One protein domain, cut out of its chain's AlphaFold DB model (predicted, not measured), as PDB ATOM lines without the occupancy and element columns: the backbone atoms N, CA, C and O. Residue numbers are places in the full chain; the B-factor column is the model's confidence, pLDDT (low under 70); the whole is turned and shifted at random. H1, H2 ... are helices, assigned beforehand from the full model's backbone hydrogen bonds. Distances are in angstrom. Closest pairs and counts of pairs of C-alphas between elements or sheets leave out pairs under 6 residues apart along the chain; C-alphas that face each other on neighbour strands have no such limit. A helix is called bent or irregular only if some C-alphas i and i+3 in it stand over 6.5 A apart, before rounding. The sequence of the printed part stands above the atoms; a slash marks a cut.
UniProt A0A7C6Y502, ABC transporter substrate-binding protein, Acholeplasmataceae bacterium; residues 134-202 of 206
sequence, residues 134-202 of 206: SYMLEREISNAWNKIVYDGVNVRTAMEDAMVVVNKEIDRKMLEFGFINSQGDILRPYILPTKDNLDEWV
ATOM      1  N   SER A 134     242.254 186.301 209.125       90.31
ATOM      2  CA  SER A 134     242.332 185.429 210.315       90.31
ATOM      3  C   SER A 134     242.411 183.938 209.990       90.31
ATOM      4  O   SER A 134     243.100 183.206 210.691       90.31
ATOM      5  N   TYR A 135     241.815 183.498 208.879       92.62
ATOM      6  CA  TYR A 135     241.941 182.111 208.416       92.62
ATOM      7  C   TYR A 135     243.404 181.697 208.173       92.62
ATOM      8  O   TYR A 135     243.760 180.529 208.311       92.62
ATOM      9  N   MET A 136     244.258 182.645 207.776       95.88
ATOM     10  CA  MET A 136     245.677 182.395 207.544       95.88
ATOM     11  C   MET A 136     246.434 182.291 208.855       95.88
ATOM     12  O   MET A 136     247.272 181.410 208.996       95.88
ATOM     13  N   LEU A 137     246.110 183.157 209.816       92.88
ATOM     14  CA  LEU A 137     246.672 183.089 211.159       92.88
ATOM     15  C   LEU A 137     246.404 181.715 211.786       92.88
ATOM     16  O   LEU A 137     247.343 181.024 212.172       92.88
ATOM     17  N   GLU A 138     245.144 181.284 211.810       92.25
ATOM     18  CA  GLU A 138     244.732 179.990 212.375       92.25
ATOM     19  C   GLU A 138     245.431 178.810 211.677       92.25
ATOM     20  O   GLU A 138     245.926 177.874 212.320       92.25
ATOM     21  N   ARG A 139     245.541 178.877 210.345       95.69
ATOM     22  CA  ARG A 139     246.221 177.850 209.554       95.69
ATOM     23  C   ARG A 139     247.719 177.799 209.833       95.69
ATOM     24  O   ARG A 139     248.258 176.711 210.019       95.69
ATOM     25  N   GLU A 140     248.405 178.936 209.849       97.31
ATOM     26  CA  GLU A 140     249.854 178.955 210.048       97.31
ATOM     27  C   GLU A 140     250.250 178.648 211.497       97.31
ATOM     28  O   GLU A 140     251.289 178.026 211.704       97.31
ATOM     29  N   ILE A 141     249.399 178.947 212.488       95.00
ATOM     30  CA  ILE A 141     249.564 178.434 213.861       95.00
ATOM     31  C   ILE A 141     249.509 176.900 213.862       95.00
ATOM     32  O   ILE A 141     250.380 176.248 214.440       95.00
ATOM     33  N   SER A 142     248.534 176.311 213.161       96.19
ATOM     34  CA  SER A 142     248.416 174.850 213.035       96.19
ATOM     35  C   SER A 142     249.629 174.237 212.321       96.19
ATOM     36  O   SER A 142     250.171 173.219 212.757       96.19
ATOM     37  N   ASN A 143     250.106 174.876 211.249       97.31
ATOM     38  CA  ASN A 143     251.306 174.450 210.531       97.31
ATOM     39  C   ASN A 143     252.560 174.538 211.410       97.31
ATOM     40  O   ASN A 143     253.368 173.611 211.408       97.31
ATOM     41  N   ALA A 144     252.728 175.632 212.157       97.88
ATOM     42  CA  ALA A 144     253.853 175.816 213.064       97.88
ATOM     43  C   ALA A 144     253.858 174.738 214.153       97.88
ATOM     44  O   ALA A 144     254.892 174.111 214.379       97.88
ATOM     45  N   TRP A 145     252.702 174.455 214.759       97.62
ATOM     46  CA  TRP A 145     252.570 173.388 215.749       97.62
ATOM     47  C   TRP A 145     252.977 172.024 215.177       97.62
ATOM     48  O   TRP A 145     253.799 171.333 215.776       97.62
ATOM     49  N   ASN A 146     252.492 171.676 213.978       97.50
ATOM     50  CA  ASN A 146     252.860 170.423 213.313       97.50
ATOM     51  C   ASN A 146     254.374 170.321 213.066       97.50
ATOM     52  O   ASN A 146     254.975 169.306 213.406       97.50
ATOM     53  N   LYS A 147     255.007 171.379 212.544       97.44
ATOM     54  CA  LYS A 147     256.462 171.415 212.309       97.44
ATOM     55  C   LYS A 147     257.267 171.244 213.599       97.44
ATOM     56  O   LYS A 147     258.296 170.573 213.611       97.44
ATOM     57  N   ILE A 148     256.822 171.865 214.688       98.06
ATOM     58  CA  ILE A 148     257.506 171.777 215.982       98.06
ATOM     59  C   ILE A 148     257.391 170.358 216.544       98.06
ATOM     60  O   ILE A 148     258.390 169.767 216.948       98.06
ATOM     61  N   VAL A 149     256.173 169.813 216.576       97.50
ATOM     62  CA  VAL A 149     255.880 168.560 217.280       97.50
ATOM     63  C   VAL A 149     256.300 167.333 216.476       97.50
ATOM     64  O   VAL A 149     256.863 166.404 217.051       97.50
ATOM     65  N   TYR A 150     256.043 167.315 215.167       97.12
ATOM     66  CA  TYR A 150     256.328 166.152 214.326       97.12
ATOM     67  C   TYR A 150     257.709 166.207 213.677       97.12
ATOM     68  O   TYR A 150     258.392 165.186 213.631       97.12
ATOM     69  N   ASP A 151     258.140 167.387 213.226       96.81
ATOM     70  CA  ASP A 151     259.383 167.528 212.456       96.81
ATOM     71  C   ASP A 151     260.565 168.021 213.312       96.81
ATOM     72  O   ASP A 151     261.695 168.106 212.830       96.81
ATOM     73  N   GLY A 152     260.329 168.350 214.589       96.44
ATOM     74  CA  GLY A 152     261.363 168.816 215.518       96.44
ATOM     75  C   GLY A 152     261.949 170.184 215.160       96.44
ATOM     76  O   GLY A 152     263.061 170.514 215.585       96.44
ATOM     77  N   VAL A 153     261.232 170.986 214.367       97.50
ATOM     78  CA  VAL A 153     261.671 172.333 213.991       97.50
ATOM     79  C   VAL A 153     261.734 173.219 215.234       97.50
ATOM     80  O   VAL A 153     260.877 173.162 216.116       97.50
ATOM     81  N   ASN A 154     262.757 174.072 215.303       97.88
ATOM     82  CA  ASN A 154     262.892 175.025 216.394       97.88
ATOM     83  C   ASN A 154     261.657 175.942 216.480       97.88
ATOM     84  O   ASN A 154     261.243 176.520 215.477       97.88
ATOM     85  N   VAL A 155     261.121 176.118 217.693       97.50
ATOM     86  CA  VAL A 155     259.924 176.937 217.952       97.50
ATOM     87  C   VAL A 155     260.058 178.344 217.378       97.50
ATOM     88  O   VAL A 155     259.155 178.811 216.695       97.50
ATOM     89  N   ARG A 156     261.196 179.015 217.600       97.50
ATOM     90  CA  ARG A 156     261.421 180.377 217.100       97.50
ATOM     91  C   ARG A 156     261.354 180.413 215.577       97.50
ATOM     92  O   ARG A 156     260.630 181.236 215.036       97.50
ATOM     93  N   THR A 157     262.046 179.494 214.908       97.44
ATOM     94  CA  THR A 157     262.064 179.418 213.442       97.44
ATOM     95  C   THR A 157     260.675 179.143 212.871       97.44
ATOM     96  O   THR A 157     260.236 179.849 211.970       97.44
ATOM     97  N   ALA A 158     259.946 178.166 213.421       97.81
ATOM     98  CA  ALA A 158     258.598 177.845 212.955       97.81
ATOM     99  C   ALA A 158     257.632 179.036 213.102       97.81
ATOM    100  O   ALA A 158     256.812 179.273 212.215       97.81
ATOM    101  N   MET A 159     257.753 179.794 214.197       97.56
ATOM    102  CA  MET A 159     256.947 180.991 214.435       97.56
ATOM    103  C   MET A 159     257.350 182.160 213.526       97.56
ATOM    104  O   MET A 159     256.472 182.820 212.978       97.56
ATOM    105  N   GLU A 160     258.648 182.402 213.322       97.31
ATOM    106  CA  GLU A 160     259.146 183.444 212.409       97.31
ATOM    107  C   GLU A 160     258.677 183.193 210.966       97.31
ATOM    108  O   GLU A 160     258.171 184.108 210.313       97.31
ATOM    109  N   ASP A 161     258.742 181.944 210.497       96.88
ATOM    110  CA  ASP A 161     258.223 181.550 209.183       96.88
ATOM    111  C   ASP A 161     256.711 181.800 209.068       96.88
ATOM    112  O   ASP A 161     256.237 182.361 208.075       96.88
ATOM    113  N   ALA A 162     255.942 181.399 210.088       97.50
ATOM    114  CA  ALA A 162     254.498 181.612 210.131       97.50
ATOM    115  C   ALA A 162     254.150 183.108 210.077       97.50
ATOM    116  O   ALA A 162     253.282 183.509 209.304       97.50
ATOM    117  N   MET A 163     254.868 183.949 210.832       96.94
ATOM    118  CA  MET A 163     254.663 185.400 210.841       96.94
ATOM    119  C   MET A 163     254.836 186.021 209.452       96.94
ATOM    120  O   MET A 163     254.026 186.857 209.056       96.94
ATOM    121  N   VAL A 164     255.847 185.604 208.686       97.50
ATOM    122  CA  VAL A 164     256.065 186.111 207.320       97.50
ATOM    123  C   VAL A 164     254.871 185.795 206.416       97.50
ATOM    124  O   VAL A 164     254.407 186.662 205.671       97.50
ATOM    125  N   VAL A 165     254.349 184.567 206.486       97.62
ATOM    126  CA  VAL A 165     253.204 184.135 205.670       97.62
ATOM    127  C   VAL A 165     251.928 184.873 206.077       97.62
ATOM    128  O   VAL A 165     251.205 185.369 205.210       97.62
ATOM    129  N   VAL A 166     251.673 184.987 207.382       96.56
ATOM    130  CA  VAL A 166     250.496 185.671 207.925       96.56
ATOM    131  C   VAL A 166     250.509 187.154 207.564       96.56
ATOM    132  O   VAL A 166     249.521 187.641 207.021       96.56
ATOM    133  N   ASN A 167     251.623 187.858 207.781       95.19
ATOM    134  CA  ASN A 167     251.726 189.287 207.472       95.19
ATOM    135  C   ASN A 167     251.488 189.562 205.985       95.19
ATOM    136  O   ASN A 167     250.712 190.446 205.633       95.19
ATOM    137  N   LYS A 168     252.064 188.736 205.102       95.94
ATOM    138  CA  LYS A 168     251.843 188.855 203.657       95.94
ATOM    139  C   LYS A 168     250.369 188.690 203.275       95.94
ATOM    140  O   LYS A 168     249.893 189.347 202.351       95.94
ATOM    141  N   GLU A 169     249.648 187.797 203.949       96.88
ATOM    142  CA  GLU A 169     248.218 187.610 203.704       96.88
ATOM    143  C   GLU A 169     247.378 188.757 204.265       96.88
ATOM    144  O   GLU A 169     246.439 189.192 203.600       96.88
ATOM    145  N   ILE A 170     247.728 189.270 205.447       93.75
ATOM    146  CA  ILE A 170     247.099 190.463 206.018       93.75
ATOM    147  C   ILE A 170     247.215 191.615 205.022       93.75
ATOM    148  O   ILE A 170     246.187 192.158 204.625       93.75
ATOM    149  N   ASP A 171     248.416 191.917 204.529       94.50
ATOM    150  CA  ASP A 171     248.632 192.988 203.550       94.50
ATOM    151  C   ASP A 171     247.817 192.761 202.273       94.50
ATOM    152  O   ASP A 171     247.146 193.670 201.778       94.50
ATOM    153  N   ARG A 172     247.802 191.519 201.767       96.31
ATOM    154  CA  ARG A 172     247.012 191.149 200.587       96.31
ATOM    155  C   ARG A 172     245.527 191.431 200.795       96.31
ATOM    156  O   ARG A 172     244.899 192.011 199.911       96.31
ATOM    157  N   LYS A 173     244.962 191.036 201.938       96.38
ATOM    158  CA  LYS A 173     243.544 191.253 202.239       96.38
ATOM    159  C   LYS A 173     243.225 192.710 202.535       96.38
ATOM    160  O   LYS A 173     242.192 193.200 202.085       96.38
ATOM    161  N   MET A 174     244.105 193.423 203.227       94.69
ATOM    162  CA  MET A 174     243.934 194.852 203.467       94.69
ATOM    163  C   MET A 174     243.939 195.636 202.150       94.69
ATOM    164  O   MET A 174     243.133 196.551 201.996       94.69
ATOM    165  N   LEU A 175     244.763 195.243 201.176       95.62
ATOM    166  CA  LEU A 175     244.741 195.808 199.826       95.62
ATOM    167  C   LEU A 175     243.472 195.412 199.052       95.62
ATOM    168  O   LEU A 175     242.803 196.276 198.492       95.62
ATOM    169  N   GLU A 176     243.113 194.121 199.043       96.19
ATOM    170  CA  GLU A 176     241.928 193.579 198.351       96.19
ATOM    171  C   GLU A 176     240.637 194.282 198.786       96.19
ATOM    172  O   GLU A 176     239.788 194.612 197.958       96.19
ATOM    173  N   PHE A 177     240.515 194.558 200.084       95.06
ATOM    174  CA  PHE A 177     239.369 195.254 200.654       95.06
ATOM    175  C   PHE A 177     239.576 196.771 200.772       95.06
ATOM    176  O   PHE A 177     238.740 197.440 201.374       95.06
ATOM    177  N   GLY A 178     240.648 197.346 200.221       94.81
ATOM    178  CA  GLY A 178     240.855 198.798 200.166       94.81
ATOM    179  C   GLY A 178     241.043 199.482 201.526       94.81
ATOM    180  O   GLY A 178     240.680 200.645 201.679       94.81
ATOM    181  N   PHE A 179     241.561 198.771 202.528       95.00
ATOM    182  CA  PHE A 179     242.046 199.367 203.779       95.00
ATOM    183  C   PHE A 179     243.386 200.080 203.581       95.00
ATOM    184  O   PHE A 179     243.615 201.125 204.188       95.00
ATOM    185  N   ILE A 180     244.227 199.563 202.681       95.75
ATOM    186  CA  ILE A 180     245.509 200.161 202.286       95.75
ATOM    187  C   ILE A 180     245.615 200.283 200.760       95.75
ATOM    188  O   ILE A 180     244.880 199.617 200.027       95.75
ATOM    189  N   ASN A 181     246.537 201.118 200.275       94.31
ATOM    190  CA  ASN A 181     246.915 201.180 198.859       94.31
ATOM    191  C   ASN A 181     248.149 200.302 198.550       94.31
ATOM    192  O   ASN A 181     248.746 199.691 199.434       94.31
ATOM    193  N   SER A 182     248.566 200.259 197.279       93.69
ATOM    194  CA  SER A 182     249.748 199.499 196.836       93.69
ATOM    195  C   SER A 182     251.085 199.982 197.416       93.69
ATOM    196  O   SER A 182     252.081 199.274 197.308       93.69
ATOM    197  N   GLN A 183     251.120 201.185 197.988       93.25
ATOM    198  CA  GLN A 183     252.281 201.795 198.631       93.25
ATOM    199  C   GLN A 183     252.316 201.504 200.142       93.25
ATOM    200  O   GLN A 183     253.320 201.798 200.784       93.25
ATOM    201  N   GLY A 184     251.260 200.897 200.697       89.88
ATOM    202  CA  GLY A 184     251.113 200.631 202.128       89.88
ATOM    203  C   GLY A 184     250.474 201.776 202.916       89.88
ATOM    204  O   GLY A 184     250.359 201.673 204.135       89.88
ATOM    205  N   ASP A 185     250.027 202.849 202.255       94.50
ATOM    206  CA  ASP A 185     249.341 203.942 202.942       94.50
ATOM    207  C   ASP A 185     247.936 203.500 203.363       94.50
ATOM    208  O   ASP A 185     247.188 202.901 202.581       94.50
ATOM    209  N   ILE A 186     247.563 203.841 204.596       94.31
ATOM    210  CA  ILE A 186     246.245 203.542 205.158       94.31
ATOM    211  C   ILE A 186     245.202 204.454 204.500       94.31
ATOM    212  O   ILE A 186     245.235 205.671 204.667       94.31
ATOM    213  N   LEU A 187     244.253 203.856 203.779       95.06
ATOM    214  CA  LEU A 187     243.116 204.552 203.165       95.06
ATOM    215  C   LEU A 187     241.936 204.661 204.133       95.06
ATOM    216  O   LEU A 187     241.247 205.678 204.176       95.06
ATOM    217  N   ARG A 188     241.704 203.599 204.911       93.88
ATOM    218  CA  ARG A 188     240.704 203.548 205.983       93.88
ATOM    219  C   ARG A 188     241.189 202.618 207.099       93.88
ATOM    220  O   ARG A 188     241.714 201.547 206.792       93.88
ATOM    221  N   PRO A 189     241.019 202.985 208.379       89.12
ATOM    222  CA  PRO A 189     241.437 202.126 209.479       89.12
ATOM    223  C   PRO A 189     240.576 200.857 209.541       89.12
ATOM    224  O   PRO A 189     239.356 200.912 209.372       89.12
ATOM    225  N   TYR A 190     241.214 199.717 209.810       86.44
ATOM    226  CA  TYR A 190     240.521 198.510 210.258       86.44
ATOM    227  C   TYR A 190     240.465 198.540 211.784       86.44
ATOM    228  O   TYR A 190     241.472 198.305 212.449       86.44
ATOM    229  N   ILE A 191     239.306 198.883 212.340       86.00
ATOM    230  CA  ILE A 191     239.101 198.897 213.789       86.00
ATOM    231  C   ILE A 191     238.808 197.455 214.209       86.00
ATOM    232  O   ILE A 191     237.926 196.814 213.640       86.00
ATOM    233  N   LEU A 192     239.570 196.921 215.162       83.25
ATOM    234  CA  LEU A 192     239.271 195.618 215.752       83.25
ATOM    235  C   LEU A 192     238.235 195.808 216.863       83.25
ATOM    236  O   LEU A 192     238.424 196.708 217.687       83.25
ATOM    237  N   PRO A 193     237.179 194.981 216.922       78.50
ATOM    238  CA  PRO A 193     236.331 194.930 218.099       78.50
ATOM    239  C   PRO A 193     237.145 194.352 219.262       78.50
ATOM    240  O   PRO A 193     237.785 193.306 219.155       78.50
ATOM    241  N   THR A 194     237.136 195.071 220.370       76.50
ATOM    242  CA  THR A 194     237.801 194.774 221.637       76.50
ATOM    243  C   THR A 194     236.805 195.034 222.754       76.50
ATOM    244  O   THR A 194     235.829 195.758 222.563       76.50
ATOM    245  N   LYS A 195     237.070 194.504 223.950       72.38
ATOM    246  CA  LYS A 195     236.222 194.764 225.118       72.38
ATOM    247  C   LYS A 195     235.979 196.261 225.363       72.38
ATOM    248  O   LYS A 195     234.893 196.626 225.792       72.38
ATOM    249  N   ASP A 196     236.962 197.098 225.041       79.88
ATOM    250  CA  ASP A 196     236.931 198.534 225.319       79.88
ATOM    251  C   ASP A 196     236.164 199.354 224.272       79.88
ATOM    252  O   ASP A 196     235.787 200.486 224.557       79.88
ATOM    253  N   ASN A 197     235.933 198.816 223.068       82.00
ATOM    254  CA  ASN A 197     235.261 199.542 221.982       82.00
ATOM    255  C   ASN A 197     234.049 198.808 221.397       82.00
ATOM    256  O   ASN A 197     233.479 199.290 220.426       82.00
ATOM    257  N   LEU A 198     233.638 197.666 221.963       74.38
ATOM    258  CA  LEU A 198     232.465 196.901 221.516       74.38
ATOM    259  C   LEU A 198     231.198 197.764 221.426       74.38
ATOM    260  O   LEU A 198     230.430 197.603 220.480       74.38
ATOM    261  N   ASP A 199     231.019 198.710 222.347       78.19
ATOM    262  CA  ASP A 199     229.867 199.620 222.368       78.19
ATOM    263  C   ASP A 199     229.792 200.510 221.114       78.19
ATOM    264  O   ASP A 199     228.703 200.875 220.689       78.19
ATOM    265  N   GLU A 200     230.920 200.808 220.458       78.25
ATOM    266  CA  GLU A 200     230.948 201.580 219.204       78.25
ATOM    267  C   GLU A 200     230.398 200.784 218.007       78.25
ATOM    268  O   GLU A 200     230.022 201.362 216.985       78.25
ATOM    269  N   TRP A 201     230.360 199.452 218.118       69.69
ATOM    270  CA  TRP A 201     229.849 198.544 217.087       69.69
ATOM    271  C   TRP A 201     228.370 198.214 217.273       69.69
ATOM    272  O   TRP A 201     227.704 197.806 216.317       69.69
ATOM    273  N   VAL A 202     227.855 198.375 218.490       62.78
ATOM    274  CA  VAL A 202     226.435 198.230 218.793       62.78
ATOM    275  C   VAL A 202     225.778 199.566 218.476       62.78
ATOM    276  O   VAL A 202     225.865 200.514 219.247       62.78
TER     277      VAL A 202
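Overview. This is residues 134 to 202 of the 206 residues of the protein "ABC transporter substrate-binding protein" of Acholeplasmataceae bacterium (UniProt A0A7C6Y502). Two helices, H1 and H2, lie side by side as a helical hairpin, and a long tail with no named element, residues 177 to 202, leaves the far end of H2. The tail first makes a loop near that end of H2 and then runs away from the hairpin, and its residues 194 to 200 stick out free. The printed part has 69 residues with two named helices, H1 then H2, and no named strand; the class is all helix. The whole is loose, with a radius of gyration of the C-alphas of 15.7 A, and flat, with spans of 44 by 32 by 17 A.

Along the chain. H1 holds residues 134 to 149 and measures 22.7 A from first to last C-alpha, beginning with C-alpha 134 at (242.332, 185.429, 210.315). H2, the longest helix, holds residues 155 to 176 and measures 31.4 A. It begins with C-alpha 155 at (259.924, 176.937, 217.952) and ends with C-alpha 176 at (241.928, 193.579, 198.351). Neither helix is bent or irregular.

Arrangement. H1 and H2 form a helical hairpin, joined by a tight link of 5 residues. They touch, with 17 pairs of C-alphas within 8 A; the closest C-alphas are those of Ala 144 and Ala 158, 5.2 A apart. They run opposite ways at a shallow tilt of 15 degrees, 10.9 A from centre to centre. In H1 and H2 every O i to N i+4 pair is within hydrogen-bond range.

Size, cuts and confidence. The two C-alphas farthest apart are those of Gly 152 and Val 202, at 45.8 A. The printed part has no cut. The C-alphas of residues 177 to 202 lie 13 to 25 A from the mean of the C-alphas. The mean pLDDT of the printed part is 92.3, and residues 201 to 202 are under 70.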